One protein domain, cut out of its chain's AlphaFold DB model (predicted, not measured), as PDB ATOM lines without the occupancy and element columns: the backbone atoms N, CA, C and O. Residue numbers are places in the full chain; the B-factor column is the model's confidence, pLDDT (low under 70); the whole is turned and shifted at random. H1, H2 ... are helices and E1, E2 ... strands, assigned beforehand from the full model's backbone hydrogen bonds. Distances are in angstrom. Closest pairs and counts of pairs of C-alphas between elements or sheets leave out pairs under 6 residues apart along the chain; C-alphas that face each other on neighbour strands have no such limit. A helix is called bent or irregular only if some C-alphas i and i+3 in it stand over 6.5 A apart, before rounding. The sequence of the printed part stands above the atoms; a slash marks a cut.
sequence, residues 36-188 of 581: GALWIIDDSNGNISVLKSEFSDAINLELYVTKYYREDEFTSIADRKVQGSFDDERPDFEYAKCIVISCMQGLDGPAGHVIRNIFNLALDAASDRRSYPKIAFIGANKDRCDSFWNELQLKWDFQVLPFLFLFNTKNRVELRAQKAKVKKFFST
ATOM      1  N   GLY A  36      11.032  53.025 -40.834       89.62
ATOM      2  CA  GLY A  36       9.579  53.004 -40.960       89.62
ATOM      3  C   GLY A  36       8.879  53.038 -39.598       89.62
ATOM      4  O   GLY A  36       9.423  52.546 -38.611       89.62
ATOM      5  N   ALA A  37       7.672  53.604 -39.544       92.38
ATOM      6  CA  ALA A  37       6.891  53.667 -38.311       92.38
ATOM      7  C   ALA A  37       6.402  52.270 -37.886       92.38
ATOM      8  O   ALA A  37       5.920  51.486 -38.714       92.38
ATOM      9  N   LEU A  38       6.548  51.964 -36.600       93.06
ATOM     10  CA  LEU A  38       6.121  50.731 -35.951       93.06
ATOM     11  C   LEU A  38       4.897  51.002 -35.091       93.06
ATOM     12  O   LEU A  38       4.992  51.706 -34.087       93.06
ATOM     13  N   TRP A  39       3.793  50.351 -35.429       92.69
ATOM     14  CA  TRP A  39       2.585  50.360 -34.622       92.69
ATOM     15  C   TRP A  39       2.513  49.102 -33.756       92.69
ATOM     16  O   TRP A  39       2.472  47.984 -34.273       92.69
ATOM     17  N   ILE A  40       2.499  49.266 -32.435       90.19
ATOM     18  CA  ILE A  40       2.319  48.160 -31.487       90.19
ATOM     19  C   ILE A  40       0.884  48.191 -30.965       90.19
ATOM     20  O   ILE A  40       0.421  49.214 -30.464       90.19
ATOM     21  N   ILE A  41       0.189  47.063 -31.072       87.88
ATOM     22  CA  ILE A  41      -1.176  46.876 -30.580       87.88
ATOM     23  C   ILE A  41      -1.135  45.789 -29.519       87.88
ATOM     24  O   ILE A  41      -0.819  44.632 -29.812       87.88
ATOM     25  N   ASP A  42      -1.444  46.166 -28.284       83.81
ATOM     26  CA  ASP A  42      -1.507  45.236 -27.165       83.81
ATOM     27  C   ASP A  42      -2.961  44.955 -26.780       83.81
ATOM     28  O   ASP A  42      -3.680  45.840 -26.325       83.81
ATOM     29  N   ASP A  43      -3.391  43.713 -26.990       75.62
ATOM     30  CA  ASP A  43      -4.714  43.204 -26.609       75.62
ATOM     31  C   ASP A  43      -4.708  42.546 -25.212       75.62
ATOM     32  O   ASP A  43      -5.645  41.846 -24.824       75.62
ATOM     33  N   SER A  44      -3.623  42.696 -24.446       68.19
ATOM     34  CA  SER A  44      -3.544  42.205 -23.072       68.19
ATOM     35  C   SER A  44      -4.019  43.266 -22.069       68.19
ATOM     36  O   SER A  44      -3.787  44.457 -22.230       68.19
ATOM     37  N   ASN A  45      -4.648  42.835 -20.970       57.00
ATOM     38  CA  ASN A  45      -5.047  43.722 -19.862       57.00
ATOM     39  C   ASN A  45      -3.838  44.195 -19.013       57.00
ATOM     40  O   ASN A  45      -4.016  44.596 -17.862       57.00
ATOM     41  N   GLY A  46      -2.606  44.056 -19.514       52.25
ATOM     42  CA  GLY A  46      -1.366  44.209 -18.755       52.25
ATOM     43  C   GLY A  46      -0.505  45.384 -19.217       52.25
ATOM     44  O   GLY A  46      -0.476  45.736 -20.386       52.25
ATOM     45  N   ASN A  47       0.264  45.958 -18.287       47.78
ATOM     46  CA  ASN A  47       1.212  47.059 -18.532       47.78
ATOM     47  C   ASN A  47       2.538  46.620 -19.201       47.78
ATOM     48  O   ASN A  47       3.495  47.396 -19.227       47.78
ATOM     49  N   ILE A  48       2.656  45.375 -19.678       51.69
ATOM     50  CA  ILE A  48       3.908  44.844 -20.240       51.69
ATOM     51  C   ILE A  48       3.791  44.829 -21.760       51.69
ATOM     52  O   ILE A  48       3.087  43.991 -22.305       51.69
ATOM     53  N   SER A  49       4.530  45.726 -22.423       65.81
ATOM     54  CA  SER A  49       4.624  45.776 -23.887       65.81
ATOM     55  C   SER A  49       4.933  44.397 -24.473       65.81
ATOM     56  O   SER A  49       5.887  43.734 -24.060       65.81
ATOM     57  N   VAL A  50       4.167  44.006 -25.490       72.38
ATOM     58  CA  VAL A  50       4.336  42.803 -26.325       72.38
ATOM     59  C   VAL A  50       5.794  42.513 -26.702       72.38
ATOM     60  O   VAL A  50       6.227  41.354 -26.717       72.38
ATOM     61  N   LEU A  51       6.574  43.558 -26.992       72.62
ATOM     62  CA  LEU A  51       7.977  43.435 -27.390       72.62
ATOM     63  C   LEU A  51       8.912  43.085 -26.227       72.62
ATOM     64  O   LEU A  51       9.941  42.474 -26.476       72.62
ATOM     65  N   LYS A  52       8.516  43.379 -24.984       70.88
ATOM     66  CA  LYS A  52       9.290  43.162 -23.749       70.88
ATOM     67  C   LYS A  52       8.917  41.870 -23.012       70.88
ATOM     68  O   LYS A  52       9.198  41.723 -21.825       70.88
ATOM     69  N   SER A  53       8.210  40.955 -23.675       76.44
ATOM     70  CA  SER A  53       7.862  39.657 -23.093       76.44
ATOM     71  C   SER A  53       9.023  38.662 -23.214       76.44
ATOM     72  O   SER A  53       9.728  38.651 -24.223       76.44
ATOM     73  N   GLU A  54       9.163  37.747 -22.244       74.75
ATOM     74  CA  GLU A  54      10.185  36.678 -22.269       74.75
ATOM     75  C   GLU A  54      10.167  35.869 -23.579       74.75
ATOM     76  O   GLU A  54      11.193  35.399 -24.074       74.75
ATOM     77  N   PHE A  55       8.978  35.706 -24.164       78.56
ATOM     78  CA  PHE A  55       8.803  35.038 -25.446       78.56
ATOM     79  C   PHE A  55       9.394  35.852 -26.607       78.56
ATOM     80  O   PHE A  55      10.139  35.291 -27.418       78.56
ATOM     81  N   SER A  56       9.102  37.157 -26.671       77.00
ATOM     82  CA  SER A  56       9.656  38.077 -27.673       77.00
ATOM     83  C   SER A  56      11.184  38.118 -27.618       77.00
ATOM     84  O   SER A  56      11.828  38.053 -28.673       77.00
ATOM     85  N   ASP A  57      11.765  38.103 -26.417       78.38
ATOM     86  CA  ASP A  57      13.214  38.007 -26.210       78.38
ATOM     87  C   ASP A  57      13.781  36.700 -26.763       78.38
ATOM     88  O   ASP A  57      14.758  36.691 -27.518       78.38
ATOM     89  N   ALA A  58      13.140  35.573 -26.453       71.56
ATOM     90  CA  ALA A  58      13.632  34.261 -26.851       71.56
ATOM     91  C   ALA A  58      13.675  34.073 -28.384       71.56
ATOM     92  O   ALA A  58      14.579  33.408 -28.918       71.56
ATOM     93  N   ILE A  59      12.743  34.698 -29.112       83.50
ATOM     94  CA  ILE A  59      12.712  34.699 -30.584       83.50
ATOM     95  C   ILE A  59      13.423  35.908 -31.217       83.50
ATOM     96  O   ILE A  59      13.489  35.990 -32.446       83.50
ATOM     97  N   ASN A  60      14.024  36.788 -30.409       84.31
ATOM     98  CA  ASN A  60      14.680  38.037 -30.810       84.31
ATOM     99  C   ASN A  60      13.760  39.009 -31.579       84.31
ATOM    100  O   ASN A  60      14.236  39.709 -32.474       84.31
ATOM    101  N   LEU A  61      12.457  39.042 -31.292       86.56
ATOM    102  CA  LEU A  61      11.512  39.866 -32.051       86.56
ATOM    103  C   LEU A  61      11.843  41.359 -31.941       86.56
ATOM    104  O   LEU A  61      11.997  42.012 -32.971       86.56
ATOM    105  N   GLU A  62      12.025  41.870 -30.720       86.25
ATOM    106  CA  GLU A  62      12.354  43.280 -30.473       86.25
ATOM    107  C   GLU A  62      13.621  43.698 -31.227       86.25
ATOM    108  O   GLU A  62      13.621  44.716 -31.915       86.25
ATOM    109  N   LEU A  63      14.671  42.870 -31.198       84.38
ATOM    110  CA  LEU A  63      15.923  43.128 -31.913       84.38
ATOM    111  C   LEU A  63      15.713  43.308 -33.423       84.38
ATOM    112  O   LEU A  63      16.354  44.161 -34.033       84.38
ATOM    113  N   TYR A  64      14.873  42.483 -34.055       84.88
ATOM    114  CA  TYR A  64      14.614  42.612 -35.491       84.88
ATOM    115  C   TYR A  64      13.703  43.797 -35.790       84.88
ATOM    116  O   TYR A  64      13.977  44.543 -36.725       84.88
ATOM    117  N   VAL A  65      12.661  43.998 -34.992       87.31
ATOM    118  CA  VAL A  65      11.694  45.076 -35.199       87.31
ATOM    119  C   VAL A  65      12.361  46.443 -35.007       87.31
ATOM    120  O   VAL A  65      12.366  47.249 -35.933       87.31
ATOM    121  N   THR A  66      13.033  46.677 -33.880       84.88
ATOM    122  CA  THR A  66      13.692  47.963 -33.567       84.88
ATOM    123  C   THR A  66      14.899  48.264 -34.456       84.88
ATOM    124  O   THR A  66      15.316  49.415 -34.588       84.88
ATOM    125  N   LYS A  67      15.479  47.253 -35.115       86.31
ATOM    126  CA  LYS A  67      16.550  47.460 -36.097       86.31
ATOM    127  C   LYS A  67      16.048  48.150 -37.367       86.31
ATOM    128  O   LYS A  67      16.793  48.949 -37.933       86.31
ATOM    129  N   TYR A  68      14.838  47.826 -37.822       87.00
ATOM    130  CA  TYR A  68      14.298  48.286 -39.110       87.00
ATOM    131  C   TYR A  68      13.175  49.316 -38.972       87.00
ATOM    132  O   TYR A  68      12.935  50.083 -39.902       87.00
ATOM    133  N   TYR A  69      12.519  49.361 -37.816       90.75
ATOM    134  CA  TYR A  69      11.373  50.218 -37.550       90.75
ATOM    135  C   TYR A  69      11.590  51.032 -36.274       90.75
ATOM    136  O   TYR A  69      12.314  50.604 -35.371       90.75
ATOM    137  N   ARG A  70      10.973  52.212 -36.210       90.75
ATOM    138  CA  ARG A  70      10.942  53.063 -35.016       90.75
ATOM    139  C   ARG A  70       9.562  52.998 -34.379       90.75
ATOM    140  O   ARG A  70       8.571  53.062 -35.099       90.75
ATOM    141  N   GLU A  71       9.496  52.897 -33.060       87.50
ATOM    142  CA  GLU A  71       8.236  53.075 -32.334       87.50
ATOM    143  C   GLU A  71       7.740  54.512 -32.545       87.50
ATOM    144  O   GLU A  71       8.516  55.461 -32.409       87.50
ATOM    145  N   ASP A  72       6.482  54.656 -32.956       87.69
ATOM    146  CA  ASP A  72       5.859  55.949 -33.251       87.69
ATOM    147  C   ASP A  72       4.519  56.071 -32.515       87.69
ATOM    148  O   ASP A  72       4.001  55.092 -31.970       87.69
ATOM    149  N   GLU A  73       3.967  57.279 -32.471       85.12
ATOM    150  CA  GLU A  73       2.690  57.536 -31.804       85.12
ATOM    151  C   GLU A  73       1.521  57.273 -32.762       85.12
ATOM    152  O   GLU A  73       1.420  57.874 -33.829       85.12
ATOM    153  N   PHE A  74       0.618  56.384 -32.350       88.69
ATOM    154  CA  PHE A  74      -0.613  56.050 -33.067       88.69
ATOM    155  C   PHE A  74      -1.823  56.360 -32.192       88.69
ATOM    156  O   PHE A  74      -1.707  56.467 -30.967       88.69
ATOM    157  N   THR A  75      -3.005  56.453 -32.801       84.69
ATOM    158  CA  THR A  75      -4.245  56.673 -32.047       84.69
ATOM    159  C   THR A  75      -4.435  55.561 -31.008       84.69
ATOM    160  O   THR A  75      -4.383  54.369 -31.336       84.69
ATOM    161  N   SER A  76      -4.644  55.934 -29.745       82.69
ATOM    162  CA  SER A  76      -4.866  54.972 -28.661       82.69
ATOM    163  C   SER A  76      -6.072  54.086 -28.966       82.69
ATOM    164  O   SER A  76      -7.084  54.566 -29.468       82.69
ATOM    165  N   ILE A  77      -5.999  52.800 -28.613       81.81
ATOM    166  CA  ILE A  77      -7.120  51.859 -28.778       81.81
ATOM    167  C   ILE A  77      -8.367  52.364 -28.033       81.81
ATOM    168  O   ILE A  77      -9.477  52.220 -28.533       81.81
ATOM    169  N   ALA A  78      -8.189  53.008 -26.874       78.56
ATOM    170  CA  ALA A  78      -9.291  53.550 -26.077       78.56
ATOM    171  C   ALA A  78     -10.007  54.741 -26.742       78.56
ATOM    172  O   ALA A  78     -11.178  54.982 -26.457       78.56
ATOM    173  N   ASP A  79      -9.317  55.461 -27.631       81.50
ATOM    174  CA  ASP A  79      -9.861  56.623 -28.342       81.50
ATOM    175  C   ASP A  79     -10.525  56.231 -29.677       81.50
ATOM    176  O   ASP A  79     -11.149  57.067 -30.338       81.50
ATOM    177  N   ARG A  80     -10.423  54.954 -30.080       81.62
ATOM    178  CA  ARG A  80     -11.026  54.419 -31.309       81.62
ATOM    179  C   ARG A  80     -12.483  54.016 -31.087       81.62
ATOM    180  O   ARG A  80     -12.897  53.575 -30.014       81.62
ATOM    181  N   LYS A  81     -13.302  54.169 -32.130       76.19
ATOM    182  CA  LYS A  81     -14.727  53.821 -32.080       76.19
ATOM    183  C   LYS A  81     -14.906  52.322 -32.320       76.19
ATOM    184  O   LYS A  81     -14.687  51.843 -33.424       76.19
ATOM    185  N   VAL A  82     -15.452  51.613 -31.331       68.56
ATOM    186  CA  VAL A  82     -15.741  50.161 -31.401       68.56
ATOM    187  C   VAL A  82     -16.659  49.773 -32.580       68.56
ATOM    188  O   VAL A  82     -16.606  48.646 -33.062       68.56
ATOM    189  N   GLN A  83     -17.490  50.703 -33.065       67.06
ATOM    190  CA  GLN A  83     -18.378  50.533 -34.229       67.06
ATOM    191  C   GLN A  83     -18.000  51.445 -35.416       67.06
ATOM    192  O   GLN A  83     -18.861  51.799 -36.222       67.06
ATOM    193  N   GLY A  84     -16.743  51.887 -35.488       62.94
ATOM    194  CA  GLY A  84     -16.224  52.692 -36.595       62.94
ATOM    195  C   GLY A  84     -16.167  51.933 -37.925       62.94
ATOM    196  O   GLY A  84     -16.234  50.701 -37.957       62.94
ATOM    197  N   SER A  85     -16.043  52.670 -39.031       78.25
ATOM    198  CA  SER A  85     -15.687  52.063 -40.323       78.25
ATOM    199  C   SER A  85     -14.249  51.549 -40.240       78.25
ATOM    200  O   SER A  85     -13.434  52.139 -39.537       78.25
ATOM    201  N   PHE A  86     -13.884  50.509 -40.995       78.75
ATOM    202  CA  PHE A  86     -12.469  50.124 -41.081       78.75
ATOM    203  C   PHE A  86     -11.598  51.241 -41.685       78.75
ATOM    204  O   PHE A  86     -10.396  51.271 -41.439       78.75
ATOM    205  N   ASP A  87     -12.204  52.199 -42.401       82.25
ATOM    206  CA  ASP A  87     -11.532  53.411 -42.883       82.25
ATOM    207  C   ASP A  87     -11.060  54.342 -41.758       82.25
ATOM    208  O   ASP A  87     -10.143  55.131 -41.988       82.25
ATOM    209  N   ASP A  88     -11.621  54.237 -40.548       84.62
ATOM    210  CA  ASP A  88     -11.165  55.029 -39.400       84.62
ATOM    211  C   ASP A  88      -9.709  54.675 -39.026       84.62
ATOM    212  O   ASP A  88      -8.964  55.544 -38.574       84.62
ATOM    213  N   GLU A  89      -9.264  53.442 -39.315       89.62
ATOM    214  CA  GLU A  89      -7.898  52.981 -39.016       89.62
ATOM    215  C   GLU A  89      -6.931  53.137 -40.192       89.62
ATOM    216  O   GLU A  89      -5.727  52.919 -40.041       89.62
ATOM    217  N   ARG A  90      -7.439  53.525 -41.370       90.56
ATOM    218  CA  ARG A  90      -6.652  53.657 -42.600       90.56
ATOM    219  C   ARG A  90      -5.471  54.625 -42.461       90.56
ATOM    220  O   ARG A  90      -4.390  54.241 -42.901       90.56
ATOM    221  N   PRO A  91      -5.599  55.817 -41.838       91.06
ATOM    222  CA  PRO A  91      -4.467  56.734 -41.701       91.06
ATOM    223  C   PRO A  91      -3.295  56.115 -40.929       91.06
ATOM    224  O   PRO A  91      -2.151  56.205 -41.364       91.06
ATOM    225  N   ASP A  92      -3.591  55.440 -39.818       92.25
ATOM    226  CA  ASP A  92      -2.585  54.780 -38.981       92.25
ATOM    227  C   ASP A  92      -1.999  53.545 -39.679       92.25
ATOM    228  O   ASP A  92      -0.790  53.311 -39.634       92.25
ATOM    229  N   PHE A  93      -2.833  52.784 -40.389       92.44
ATOM    230  CA  PHE A  93      -2.402  51.636 -41.182       92.44
ATOM    231  C   PHE A  93      -1.458  52.027 -42.329       92.44
ATOM    232  O   PHE A  93      -0.428  51.383 -42.512       92.44
ATOM    233  N   GLU A  94      -1.788  53.073 -43.090       90.69
ATOM    234  CA  GLU A  94      -0.975  53.556 -44.216       90.69
ATOM    235  C   GLU A  94       0.304  54.266 -43.743       90.69
ATOM    236  O   GLU A  94       1.328  54.235 -44.433       90.69
ATOM    237  N   TYR A  95       0.270  54.884 -42.557       91.88
ATOM    238  CA  TYR A  95       1.454  55.460 -41.922       91.88
ATOM    239  C   TYR A  95       2.426  54.382 -41.422       91.88
ATOM    240  O   TYR A  95       3.648  54.530 -41.549       91.88
ATOM    241  N   ALA A  96       1.899  53.285 -40.873       92.31
ATOM    242  CA  ALA A  96       2.702  52.182 -40.376       92.31
ATOM    243  C   ALA A  96       3.463  51.476 -41.512       92.31
ATOM    244  O   ALA A  96       2.930  51.152 -42.571       92.31
ATOM    245  N   LYS A  97       4.737  51.166 -41.261       92.19
ATOM    246  CA  LYS A  97       5.544  50.257 -42.096       92.19
ATOM    247  C   LYS A  97       5.656  48.867 -41.477       92.19
ATOM    248  O   LYS A  97       5.914  47.887 -42.180       92.19
ATOM    249  N   CYS A  98       5.420  48.766 -40.174       92.94
ATOM    250  CA  CYS A  98       5.262  47.508 -39.469       92.94
ATOM    251  C   CYS A  98       4.177  47.631 -38.402       92.94
ATOM    252  O   CYS A  98       4.088  48.653 -37.725       92.94
ATOM    253  N   ILE A  99       3.383  46.575 -38.241       93.00
ATOM    254  CA  ILE A  99       2.407  46.442 -37.165       93.00
ATOM    255  C   ILE A  99       2.727  45.165 -36.384       93.00
ATOM    256  O   ILE A  99       2.856  44.088 -36.969       93.00
ATOM    257  N   VAL A 100       2.854  45.268 -35.063       92.31
ATOM    258  CA  VAL A 100       3.021  44.121 -34.159       92.31
ATOM    259  C   VAL A 100       1.820  44.058 -33.230       92.31
ATOM    260  O   VAL A 100       1.540  45.005 -32.503       92.31
ATOM    261  N   ILE A 101       1.119  42.931 -33.253       89.56
ATOM    262  CA  ILE A 101      -0.157  42.733 -32.573       89.56
ATOM    263  C   ILE A 101      -0.006  41.586 -31.577       89.56
ATOM    264  O   ILE A 101       0.231  40.441 -31.966       89.56
ATOM    265  N   SER A 102      -0.177  41.869 -30.289       86.56
ATOM    266  CA  SER A 102      -0.477  40.833 -29.298       86.56
ATOM    267  C   SER A 102      -1.938  40.453 -29.453       86.56
ATOM    268  O   SER A 102      -2.806  41.307 -29.341       86.56
ATOM    269  N   CYS A 103      -2.212  39.184 -29.735       77.50
ATOM    270  CA  CYS A 103      -3.560  38.621 -29.805       77.50
ATOM    271  C   CYS A 103      -3.763  37.614 -28.668       77.50
ATOM    272  O   CYS A 103      -4.227  36.486 -28.862       77.50
ATOM    273  N   MET A 104      -3.368  38.011 -27.455       78.94
ATOM    274  CA  MET A 104      -3.485  37.165 -26.269       78.94
ATOM    275  C   MET A 104      -4.941  36.809 -25.964       78.94
ATOM    276  O   MET A 104      -5.201  35.654 -25.625       78.94
ATOM    277  N   GLN A 105      -5.885  37.748 -26.110       75.25
ATOM    278  CA  GLN A 105      -7.321  37.498 -25.927       75.25
ATOM    279  C   GLN A 105      -8.032  37.162 -27.246       75.25
ATOM    280  O   GLN A 105      -9.026  36.441 -27.222       75.25
ATOM    281  N   GLY A 106      -7.462  37.557 -28.386       73.00
ATOM    282  CA  GLY A 106      -7.941  37.184 -29.720       73.00
ATOM    283  C   GLY A 106      -8.899  38.230 -30.291       73.00
ATOM    284  O   GLY A 106      -8.871  39.388 -29.895       73.00
ATOM    285  N   LEU A 107      -9.768  37.849 -31.234       74.69
ATOM    286  CA  LEU A 107     -10.737  38.790 -31.828       74.69
ATOM    287  C   LEU A 107     -11.849  39.238 -30.872       74.69
ATOM    288  O   LEU A 107     -12.591  40.161 -31.207       74.69
ATOM    289  N   ASP A 108     -11.965  38.583 -29.719       77.81
ATOM    290  CA  ASP A 108     -12.934  38.911 -28.673       77.81
ATOM    291  C   ASP A 108     -12.348  39.851 -27.604       77.81
ATOM    292  O   ASP A 108     -13.059  40.263 -26.688       77.81
ATOM    293  N   GLY A 109     -11.055  40.187 -27.710       77.56
ATOM    294  CA  GLY A 109     -10.371  41.118 -26.818       77.56
ATOM    295  C   GLY A 109     -10.722  42.592 -27.075       77.56
ATOM    296  O   GLY A 109     -11.375  42.925 -28.074       77.56
ATOM    297  N   PRO A 110     -10.289  43.511 -26.192       78.62
ATOM    298  CA  PRO A 110     -10.550  44.947 -26.319       78.62
ATOM    299  C   PRO A 110     -10.044  45.543 -27.644       78.62
ATOM    300  O   PRO A 110     -10.678  46.454 -28.188       78.62
ATOM    301  N   ALA A 111      -8.958  45.010 -28.209       84.19
ATOM    302  CA  ALA A 111      -8.413  45.435 -29.497       84.19
ATOM    303  C   ALA A 111      -9.024  44.679 -30.693       84.19
ATOM    304  O   ALA A 111      -8.692  44.978 -31.841       84.19
ATOM    305  N   GLY A 112      -9.928  43.723 -30.462       84.94
ATOM    306  CA  GLY A 112     -10.458  42.824 -31.491       84.94
ATOM    307  C   GLY A 112     -11.058  43.541 -32.706       84.94
ATOM    308  O   GLY A 112     -10.841  43.120 -33.841       84.94
ATOM    309  N   HIS A 113     -11.753  44.664 -32.496       84.94
ATOM    310  CA  HIS A 113     -12.313  45.480 -33.581       84.94
ATOM    311  C   HIS A 113     -11.225  46.151 -34.443       84.94
ATOM    312  O   HIS A 113     -11.292  46.070 -35.669       84.94
ATOM    313  N   VAL A 114     -10.183  46.719 -33.824       88.12
ATOM    314  CA  VAL A 114      -9.020  47.305 -34.521       88.12
ATOM    315  C   VAL A 114      -8.287  46.231 -35.320       88.12
ATOM    316  O   VAL A 114      -7.959  46.428 -36.488       88.12
ATOM    317  N   ILE A 115      -8.093  45.055 -34.719       87.62
ATOM    318  CA  ILE A 115      -7.456  43.905 -35.367       87.62
ATOM    319  C   ILE A 115      -8.244  43.488 -36.623       87.62
ATOM    320  O   ILE A 115      -7.645  43.306 -37.685       87.62
ATOM    321  N   ARG A 116      -9.583  43.407 -36.552       85.75
ATOM    322  CA  ARG A 116     -10.443  43.138 -37.727       85.75
ATOM    323  C   ARG A 116     -10.305  44.210 -38.807       85.75
ATOM    324  O   ARG A 116     -10.232  43.869 -39.987       85.75
ATOM    325  N   ASN A 117     -10.244  45.479 -38.421       88.62
ATOM    326  CA  ASN A 117     -10.096  46.586 -39.365       88.62
ATOM    327  C   ASN A 117      -8.742  46.542 -40.087       88.62
ATOM    328  O   ASN A 117      -8.712  46.662 -41.309       88.62
ATOM    329  N   ILE A 118      -7.647  46.263 -39.374       89.06
ATOM    330  CA  ILE A 118      -6.308  46.079 -39.963       89.06
ATOM    331  C   ILE A 118      -6.301  44.939 -40.981       89.06
ATOM    332  O   ILE A 118      -5.667  45.061 -42.027       89.06
ATOM    333  N   PHE A 119      -7.033  43.851 -40.727       85.25
ATOM    334  CA  PHE A 119      -7.176  42.791 -41.727       85.25
ATOM    335  C   PHE A 119      -7.901  43.238 -42.976       85.25
ATOM    336  O   PHE A 119      -7.427  42.961 -44.074       85.25
ATOM    337  N   ASN A 120      -9.034  43.916 -42.814       85.31
ATOM    338  CA  ASN A 120      -9.801  44.412 -43.949       85.31
ATOM    339  C   ASN A 120      -8.977  45.415 -44.770       85.31
ATOM    340  O   ASN A 120      -9.001  45.355 -45.992       85.31
ATOM    341  N   LEU A 121      -8.183  46.267 -44.116       88.56
ATOM    342  CA  LEU A 121      -7.264  47.198 -44.777       88.56
ATOM    343  C   LEU A 121      -6.103  46.488 -45.479       88.56
ATOM    344  O   LEU A 121      -5.740  46.866 -46.587       88.56
ATOM    345  N   ALA A 122      -5.541  45.434 -44.882       86.75
ATOM    346  CA  ALA A 122      -4.517  44.621 -45.535       86.75
ATOM    347  C   ALA A 122      -5.072  43.885 -46.765       86.75
ATOM    348  O   ALA A 122      -4.390  43.811 -47.785       86.75
ATOM    349  N   LEU A 123      -6.308  43.379 -46.683       82.19
ATOM    350  CA  LEU A 123      -7.038  42.774 -47.803       82.19
ATOM    351  C   LEU A 123      -7.294  43.784 -48.930       82.19
ATOM    352  O   LEU A 123      -7.033  43.484 -50.095       82.19
ATOM    353  N   ASP A 124      -7.777  44.975 -48.580       84.75
ATOM    354  CA  ASP A 124      -8.014  46.096 -49.498       84.75
ATOM    355  C   ASP A 124      -6.711  46.514 -50.203       84.75
ATOM    356  O   ASP A 124      -6.628  46.517 -51.432       84.75
ATOM    357  N   ALA A 125      -5.637  46.741 -49.439       84.81
ATOM    358  CA  ALA A 125      -4.327  47.114 -49.971       84.81
ATOM    359  C   ALA A 125      -3.725  46.032 -50.881       84.81
ATOM    360  O   ALA A 125      -3.173  46.352 -51.934       84.81
ATOM    361  N   ALA A 126      -3.852  44.754 -50.511       78.62
ATOM    362  CA  ALA A 126      -3.378  43.642 -51.331       78.62
ATOM    363  C   ALA A 126      -4.169  43.503 -52.641       78.62
ATOM    364  O   ALA A 126      -3.574  43.225 -53.684       78.62
ATOM    365  N   SER A 127      -5.485  43.731 -52.600       78.38
ATOM    366  CA  SER A 127      -6.357  43.683 -53.782       78.38
ATOM    367  C   SER A 127      -6.023  44.801 -54.774       78.38
ATOM    368  O   SER A 127      -5.991  44.570 -55.984       78.38
ATOM    369  N   ASP A 128      -5.672  45.978 -54.258       77.94
ATOM    370  CA  ASP A 128      -5.311  47.157 -55.047       77.94
ATOM    371  C   ASP A 128      -3.809  47.259 -55.379       77.94
ATOM    372  O   ASP A 128      -3.371  48.261 -55.947       77.94
ATOM    373  N   ARG A 129      -3.000  46.242 -55.034       73.38
ATOM    374  CA  ARG A 129      -1.526  46.234 -55.185       73.38
ATOM    375  C   ARG A 129      -0.832  47.451 -54.555       73.38
ATOM    376  O   ARG A 129       0.203  47.903 -55.044       73.38
ATOM    377  N   ARG A 130      -1.395  47.995 -53.477       75.56
ATOM    378  CA  ARG A 130      -0.794  49.099 -52.720       75.56
ATOM    379  C   ARG A 130       0.249  48.558 -51.746       75.56
ATOM    380  O   ARG A 130       0.181  47.406 -51.319       75.56
ATOM    381  N   SER A 131       1.194  49.415 -51.366       78.12
ATOM    382  CA  SER A 131       2.111  49.125 -50.262       78.12
ATOM    383  C   SER A 131       1.314  48.879 -48.977       78.12
ATOM    384  O   SER A 131       0.382  49.619 -48.667       78.12
ATOM    385  N   TYR A 132       1.684  47.839 -48.237       84.38
ATOM    386  CA  TYR A 132       1.095  47.494 -46.948       84.38
ATOM    387  C   TYR A 132       2.203  47.245 -45.914       84.38
ATOM    388  O   TYR A 132       3.307  46.821 -46.277       84.38
ATOM    389  N   PRO A 133       1.941  47.485 -44.618       90.75
ATOM    390  CA  PRO A 133       2.898  47.185 -43.566       90.75
ATOM    391  C   PRO A 133       3.170  45.683 -43.445       90.75
ATOM    392  O   PRO A 133       2.320  44.841 -43.739       90.75
ATOM    393  N   LYS A 134       4.345  45.332 -42.913       90.88
ATOM    394  CA  LYS A 134       4.585  43.977 -42.391       90.88
ATOM    395  C   LYS A 134       3.820  43.794 -41.086       90.88
ATOM    396  O   LYS A 134       4.009  44.588 -40.165       90.88
ATOM    397  N   ILE A 135       3.017  42.742 -40.971       91.25
ATOM    398  CA  ILE A 135       2.128  42.546 -39.822       91.25
ATOM    399  C   ILE A 135       2.514  41.257 -39.086       91.25
ATOM    400  O   ILE A 135       2.531  40.176 -39.673       91.25
ATOM    401  N   ALA A 136       2.827  41.350 -37.796       91.50
ATOM    402  CA  ALA A 136       3.160  40.201 -36.958       91.50
ATOM    403  C   ALA A 136       2.139  40.025 -35.829       91.50
ATOM    404  O   ALA A 136       1.874  40.960 -35.083       91.50
ATOM    405  N   PHE A 137       1.618  38.810 -35.680       89.75
ATOM    406  CA  PHE A 137       0.697  38.401 -34.625       89.75
ATOM    407  C   PHE A 137       1.403  37.524 -33.603       89.75
ATOM    408  O   PHE A 137       2.117  36.589 -33.976       89.75
ATOM    409  N   ILE A 138       1.162  37.791 -32.323       89.75
ATOM    410  CA  ILE A 138       1.676  37.003 -31.206       89.75
ATOM    411  C   ILE A 138       0.511  36.505 -30.361       89.75
ATOM    412  O   ILE A 138      -0.090  37.267 -29.605       89.75
ATOM    413  N   GLY A 139       0.205  35.216 -30.481       86.19
ATOM    414  CA  GLY A 139      -0.845  34.570 -29.701       86.19
ATOM    415  C   GLY A 139      -0.332  33.857 -28.452       86.19
ATOM    416  O   GLY A 139       0.856  33.557 -28.298       86.19
ATOM    417  N   ALA A 140      -1.268  33.530 -27.562       82.56
ATOM    418  CA  ALA A 140      -0.973  32.834 -26.311       82.56
ATOM    419  C   ALA A 140      -0.492  31.387 -26.515       82.56
ATOM    420  O   ALA A 140       0.281  30.876 -25.711       82.56
ATOM    421  N   ASN A 141      -0.960  30.712 -27.566       85.06
ATOM    422  CA  ASN A 141      -0.585  29.342 -27.900       85.06
ATOM    423  C   ASN A 141      -0.822  29.062 -29.389       85.06
ATOM    424  O   ASN A 141      -1.394  29.884 -30.112       85.06
ATOM    425  N   LYS A 142      -0.355  27.894 -29.832       86.19
ATOM    426  CA  LYS A 142      -0.439  27.459 -31.223       86.19
ATOM    427  C   LYS A 142      -1.883  27.378 -31.719       86.19
ATOM    428  O   LYS A 142      -2.179  27.963 -32.750       86.19
ATOM    429  N   ASP A 143      -2.775  26.741 -30.961       84.38
ATOM    430  CA  ASP A 143      -4.166  26.511 -31.375       84.38
ATOM    431  C   ASP A 143      -4.914  27.820 -31.658       84.38
ATOM    432  O   ASP A 143      -5.670  27.912 -32.623       84.38
ATOM    433  N   ARG A 144      -4.671  28.867 -30.859       79.00
ATOM    434  CA  ARG A 144      -5.248  30.197 -31.100       79.00
ATOM    435  C   ARG A 144      -4.706  30.838 -32.371       79.00
ATOM    436  O   ARG A 144      -5.491  31.375 -33.149       79.00
ATOM    437  N   CYS A 145      -3.395  30.772 -32.598       82.19
ATOM    438  CA  CYS A 145      -2.802  31.284 -33.832       82.19
ATOM    439  C   CYS A 145      -3.285  30.512 -35.061       82.19
ATOM    440  O   CYS A 145      -3.587  31.137 -36.073       82.19
ATOM    441  N   ASP A 146      -3.410  29.190 -34.961       82.94
ATOM    442  CA  ASP A 146      -3.896  28.329 -36.039       82.94
ATOM    443  C   ASP A 146      -5.379  28.608 -36.332       82.94
ATOM    444  O   ASP A 146      -5.755  28.787 -37.488       82.94
ATOM    445  N   SER A 147      -6.225  28.735 -35.305       81.06
ATOM    446  CA  SER A 147      -7.641  29.106 -35.464       81.06
ATOM    447  C   SER A 147      -7.799  30.443 -36.184       81.06
ATOM    448  O   SER A 147      -8.625  30.587 -37.083       81.06
ATOM    449  N   PHE A 148      -6.996  31.422 -35.792       77.31
ATOM    450  CA  PHE A 148      -7.037  32.764 -36.345       77.31
ATOM    451  C   PHE A 148      -6.475  32.819 -37.772       77.31
ATOM    452  O   PHE A 148      -7.044  33.469 -38.648       77.31
ATOM    453  N   TRP A 149      -5.405  32.072 -38.044       81.06
ATOM    454  CA  TRP A 149      -4.883  31.866 -39.391       81.06
ATOM    455  C   TRP A 149      -5.915  31.221 -40.319       81.06
ATOM    456  O   TRP A 149      -6.093  31.680 -41.443       81.06
ATOM    457  N   ASN A 150      -6.626  30.197 -39.846       81.50
ATOM    458  CA  ASN A 150      -7.657  29.522 -40.629       81.50
ATOM    459  C   ASN A 150      -8.814  30.471 -40.978       81.50
ATOM    460  O   ASN A 150      -9.291  30.456 -42.112       81.50
ATOM    461  N   GLU A 151      -9.234  31.340 -40.050       76.88
ATOM    462  CA  GLU A 151     -10.242  32.369 -40.341       76.88
ATOM    463  C   GLU A 151      -9.772  33.340 -41.439       76.88
ATOM    464  O   GLU A 151     -10.561  33.739 -42.298       76.88
ATOM    465  N   LEU A 152      -8.482  33.690 -41.448       72.62
ATOM    466  CA  LEU A 152      -7.895  34.546 -42.482       72.62
ATOM    467  C   LEU A 152      -7.786  33.838 -43.830       72.62
ATOM    468  O   LEU A 152      -8.131  34.432 -44.850       72.62
ATOM    469  N   GLN A 153      -7.358  32.574 -43.847       72.62
ATOM    470  CA  GLN A 153      -7.269  31.785 -45.076       72.62
ATOM    471  C   GLN A 153      -8.628  31.631 -45.761       72.62
ATOM    472  O   GLN A 153      -8.699  31.689 -46.982       72.62
ATOM    473  N   LEU A 154      -9.720  31.508 -44.999       72.50
ATOM    474  CA  LEU A 154     -11.073  31.444 -45.564       72.50
ATOM    475  C   LEU A 154     -11.485  32.720 -46.320       72.50
ATOM    476  O   LEU A 154     -12.395  32.666 -47.145       72.50
ATOM    477  N   LYS A 155     -10.842  33.860 -46.041       70.19
ATOM    478  CA  LYS A 155     -11.128  35.161 -46.666       70.19
ATOM    479  C   LYS A 155     -10.114  35.550 -47.752       70.19
ATOM    480  O   LYS A 155     -10.339  36.547 -48.431       70.19
ATOM    481  N   TRP A 156      -9.015  34.809 -47.912       70.69
ATOM    482  CA  TRP A 156      -7.854  35.230 -48.702       70.69
ATOM    483  C   TRP A 156      -7.420  34.147 -49.704       70.69
ATOM    484  O   TRP A 156      -6.964  33.082 -49.301       70.69
ATOM    485  N   ASP A 157      -7.501  34.437 -51.009       62.47
ATOM    486  CA  ASP A 157      -7.257  33.462 -52.100       62.47
ATOM    487  C   ASP A 157      -5.864  33.600 -52.779       62.47
ATOM    488  O   ASP A 157      -5.549  32.922 -53.755       62.47
ATOM    489  N   PHE A 158      -4.991  34.492 -52.283       56.66
ATOM    490  CA  PHE A 158      -3.670  34.812 -52.868       56.66
ATOM    491  C   PHE A 158      -2.450  34.270 -52.088       56.66
ATOM    492  O   PHE A 158      -2.478  34.100 -50.872       56.66
ATOM    493  N   GLN A 159      -1.337  34.051 -52.810       56.56
ATOM    494  CA  GLN A 159      -0.149  33.286 -52.377       56.56
ATOM    495  C   GLN A 159       0.911  34.031 -51.537       56.56
ATOM    496  O   GLN A 159       1.833  33.380 -51.042       56.56
ATOM    497  N   VAL A 160       0.825  35.351 -51.336       57.59
ATOM    498  CA  VAL A 160       1.828  36.097 -50.544       57.59
ATOM    499  C   VAL A 160       1.138  36.890 -49.445       57.59
ATOM    500  O   VAL A 160       0.407  37.835 -49.720       57.59
ATOM    501  N   LEU A 161       1.366  36.483 -48.196       63.78
ATOM    502  CA  LEU A 161       0.719  37.076 -47.031       63.78
ATOM    503  C   LEU A 161       1.697  37.993 -46.278       63.78
ATOM    504  O   LEU A 161       2.793  37.538 -45.939       63.78
ATOM    505  N   PRO A 162       1.303  39.237 -45.931       75.19
ATOM    506  CA  PRO A 162       2.084  40.131 -45.066       75.19
ATOM    507  C   PRO A 162       2.166  39.682 -43.612       75.19
ATOM    508  O   PRO A 162       2.579  40.465 -42.761       75.19
ATOM    509  N   PHE A 163       1.723  38.467 -43.302       86.50
ATOM    510  CA  PHE A 163       1.457  38.054 -41.942       86.50
ATOM    511  C   PHE A 163       2.518  37.097 -41.419       86.50
ATOM    512  O   PHE A 163       2.829  36.072 -42.030       86.50
ATOM    513  N   LEU A 164       3.022  37.403 -40.231       89.81
ATOM    514  CA  LEU A 164       3.827  36.499 -39.430       89.81
ATOM    515  C   LEU A 164       3.025  36.066 -38.205       89.81
ATOM    516  O   LEU A 164       2.693  36.892 -37.367       89.81
ATOM    517  N   PHE A 165       2.777  34.765 -38.068       89.12
ATOM    518  CA  PHE A 165       2.131  34.192 -36.887       89.12
ATOM    519  C   PHE A 165       3.156  33.576 -35.944       89.12
ATOM    520  O   PHE A 165       3.917  32.677 -36.327       89.12
ATOM    521  N   LEU A 166       3.151  34.065 -34.709       91.62
ATOM    522  CA  LEU A 166       3.988  33.628 -33.601       91.62
ATOM    523  C   LEU A 166       3.093  33.243 -32.427       91.62
ATOM    524  O   LEU A 166       2.000  33.779 -32.264       91.62
ATOM    525  N   PHE A 167       3.548  32.315 -31.600       89.25
ATOM    526  CA  PHE A 167       2.811  31.884 -30.421       89.25
ATOM    527  C   PHE A 167       3.749  31.526 -29.283       89.25
ATOM    528  O   PHE A 167       4.806  30.928 -29.504       89.25
ATOM    529  N   ASN A 168       3.329  31.829 -28.058       85.06
ATOM    530  CA  ASN A 168       4.107  31.478 -26.883       85.06
ATOM    531  C   ASN A 168       4.237  29.948 -26.753       85.06
ATOM    532  O   ASN A 168       3.252  29.209 -26.788       85.06
ATOM    533  N   THR A 169       5.473  29.462 -26.640       83.50
ATOM    534  CA  THR A 169       5.790  28.040 -26.486       83.50
ATOM    535  C   THR A 169       7.036  27.861 -25.631       83.50
ATOM    536  O   THR A 169       8.009  28.607 -25.747       83.50
ATOM    537  N   LYS A 170       7.030  26.817 -24.797       84.06
ATOM    538  CA  LYS A 170       8.209  26.366 -24.040       84.06
ATOM    539  C   LYS A 170       9.028  25.319 -24.808       84.06
ATOM    540  O   LYS A 170      10.108  24.928 -24.365       84.06
ATOM    541  N   ASN A 171       8.543  24.851 -25.961       88.19
ATOM    542  CA  ASN A 171       9.228  23.847 -26.765       88.19
ATOM    543  C   ASN A 171      10.417  24.471 -27.516       88.19
ATOM    544  O   ASN A 171      10.259  25.328 -28.385       88.19
ATOM    545  N   ARG A 172      11.635  23.996 -27.220       80.81
ATOM    546  CA  ARG A 172      12.883  24.509 -27.815       80.81
ATOM    547  C   ARG A 172      12.943  24.373 -29.340       80.81
ATOM    548  O   ARG A 172      13.588  25.199 -29.987       80.81
ATOM    549  N   VAL A 173      12.328  23.338 -29.915       87.31
ATOM    550  CA  VAL A 173      12.308  23.122 -31.372       87.31
ATOM    551  C   VAL A 173      11.412  24.161 -32.039       87.31
ATOM    552  O   VAL A 173      11.841  24.830 -32.979       87.31
ATOM    553  N   GLU A 174      10.212  24.360 -31.501       87.25
ATOM    554  CA  GLU A 174       9.266  25.363 -31.994       87.25
ATOM    555  C   GLU A 174       9.821  26.778 -31.830       87.25
ATOM    556  O   GLU A 174       9.740  27.577 -32.756       87.25
ATOM    557  N   LEU A 175      10.475  27.071 -30.706       86.44
ATOM    558  CA  LEU A 175      11.097  28.369 -30.451       86.44
ATOM    559  C   LEU A 175      12.207  28.688 -31.464       86.44
ATOM    560  O   LEU A 175      12.270  29.795 -32.002       86.44
ATOM    561  N   ARG A 176      13.052  27.704 -31.804       82.81
ATOM    562  CA  ARG A 176      14.050  27.845 -32.881       82.81
ATOM    563  C   ARG A 176      13.392  28.063 -34.244       82.81
ATOM    564  O   ARG A 176      13.876  28.893 -35.015       82.81
ATOM    565  N   ALA A 177      12.305  27.350 -34.536       86.94
ATOM    566  CA  ALA A 177      11.565  27.509 -35.784       86.94
ATOM    567  C   ALA A 177      10.935  28.910 -35.888       86.94
ATOM    568  O   ALA A 177      11.079  29.575 -36.911       86.94
ATOM    569  N   GLN A 178      10.312  29.400 -34.814       91.44
ATOM    570  CA  GLN A 178       9.736  30.743 -34.745       91.44
ATOM    571  C   GLN A 178      10.804  31.833 -34.876       91.44
ATOM    572  O   GLN A 178      10.642  32.753 -35.674       91.44
ATOM    573  N   LYS A 179      11.962  31.679 -34.224       89.12
ATOM    574  CA  LYS A 179      13.117  32.575 -34.403       89.12
ATOM    575  C   LYS A 179      13.605  32.638 -35.854       89.12
ATOM    576  O   LYS A 179      13.951  33.710 -36.353       89.12
ATOM    577  N   ALA A 180      13.626  31.502 -36.553       87.44
ATOM    578  CA  ALA A 180      13.960  31.466 -37.975       87.44
ATOM    579  C   ALA A 180      12.897  32.173 -38.836       87.44
ATOM    580  O   ALA A 180      13.268  32.903 -39.759       87.44
ATOM    581  N   LYS A 181      11.603  32.020 -38.507       89.31
ATOM    582  CA  LYS A 181      10.500  32.744 -39.164       89.31
ATOM    583  C   LYS A 181      10.630  34.258 -38.981       89.31
ATOM    584  O   LYS A 181      10.608  34.964 -39.983       89.31
ATOM    585  N   VAL A 182      10.858  34.739 -37.752       90.06
ATOM    586  CA  VAL A 182      11.090  36.166 -37.441       90.06
ATOM    587  C   VAL A 182      12.238  36.715 -38.277       90.06
ATOM    588  O   VAL A 182      12.068  37.699 -38.995       90.06
ATOM    589  N   LYS A 183      13.396  36.042 -38.240       88.56
ATOM    590  CA  LYS A 183      14.561  36.454 -39.025       88.56
ATOM    591  C   LYS A 183      14.198  36.563 -40.501       88.56
ATOM    592  O   LYS A 183      14.436  37.607 -41.089       88.56
ATOM    593  N   LYS A 184      13.620  35.514 -41.096       88.56
ATOM    594  CA  LYS A 184      13.259  35.501 -42.521       88.56
ATOM    595  C   LYS A 184      12.306  36.650 -42.858       88.56
ATOM    596  O   LYS A 184      12.616  37.421 -43.754       88.56
ATOM    597  N   PHE A 185      11.225  36.791 -42.100       88.62
ATOM    598  CA  PHE A 185      10.158  37.758 -42.340       88.62
ATOM    599  C   PHE A 185      10.627  39.219 -42.268       88.62
ATOM    600  O   PHE A 185      10.280  40.024 -43.129       88.62
ATOM    601  N   PHE A 186      11.464  39.571 -41.289       86.62
ATOM    602  CA  PHE A 186      11.973  40.942 -41.152       86.62
ATOM    603  C   PHE A 186      13.253  41.214 -41.954       86.62
ATOM    604  O   PHE A 186      13.558  42.371 -42.214       86.62
ATOM    605  N   SER A 187      13.992  40.178 -42.371       79.62
ATOM    606  CA  SER A 187      15.230  40.331 -43.159       79.62
ATOM    607  C   SER A 187      15.031  40.407 -44.669       79.62
ATOM    608  O   SER A 187      15.934  40.883 -45.355       79.62
ATOM    609  N   THR A 188      13.900  39.939 -45.202       66.31
ATOM    610  CA  THR A 188      13.554  40.203 -46.598       66.31
ATOM    611  C   THR A 188      13.336  41.703 -46.754       66.31
ATOM    612  O   THR A 188      12.557  42.289 -45.995       66.31
TER     613      THR A 188
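Overview. This is residues 36 to 188 of the 581 residues of an uncharacterized protein of Mesorhizobium sp. WSM3859 (UniProt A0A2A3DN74). A curled sheet of five parallel strands forms the core between helices on both faces: H3, H4 and H5 cover one face, H2 and H6 the other, making three layers. H4 slants over E3 and E4, while H5 and H6 run along the strands on opposite faces. The printed part has 153 residues with six named helices and five named strands, in the order E1 H1 H2 E2 H3 E3 H4 E4 H5 E5 H6; the sheet's order is E2 E1 E3 E4 E5, and the class is mixed, helices and strands. It is compact, with a radius of gyration of the C-alphas of 14.6 A, and rounded, spanning 41 by 36 by 30 A.

Along the chain. E1, residues 36 to 42, begins at C-alpha 36 (9.579, 53.004, -40.960) and is 19.3 A long. H1 is residues 54 to 58, H2 61 to 68 and E2 69 to 71. H3, residues 86 to 95, is irregular: C-alphas 88 and 91 are 7.3 A apart. E3, residues 96 to 103, measures 18.3 A, and H4, residues 112 to 127, 22.7 A. E4 is residues 134 to 139, H5 142 to 153 and E5 163 to 167. H6, residues 172 to 187, is 22.2 A long and ends at C-alpha 187 (15.230, 40.331, -43.159).

Arrangement. The sheet is strongly twisted, with edge strands E2 and E5. Within hydrogen-bond range are N 38 and O 70 for E2 and E1, 2.7 A; N 41 and O 100 for E1 and E3, 2.8 A; N 99 and O 134 for E3 and E4, 2.8 A; and N 137 and O 164 for E4 and E5, 2.8 A. Three strand-helix-strand units, parallel neighbours joined through helices, have right-handed crossovers: E1, H1 H2, E2; E3, H4, E4; E4, H5, E5. E2, H3, E3 is a split unit, also right-handed, with E1 between its strands. The heights over the sheet are 10.8 A for H4, 9.3 A for H5 and 9.1 A for H6. H3 and H4 touch, closest at the C-alphas of Phe 86 and Asn 117, 4.6 A. H2 and H6 touch at a shallow tilt of 11 degrees, the same way, closest at the C-alphas of Tyr 64 and Phe 186, 6.5 A. H1 only grazes the sheet, with residues 55 to 56. H4 and H5 are only just apart, at 8.3 A. Every O i to N i+4 pair is within range in H1, H4, H5 and H6, but 3 of 4 in H2 and 3 of 6 in H3.

Size, cuts and confidence. The C-alphas farthest apart are those of Ser 85 and Arg 172, 41.6 A. The printed part has no cut. The links E1 to H1 and E2 to H3 are long. The model's mean pLDDT over the printed part is 81.8; residues 44 to 49, 82 to 84, 157 to 161 and 188 are under 70.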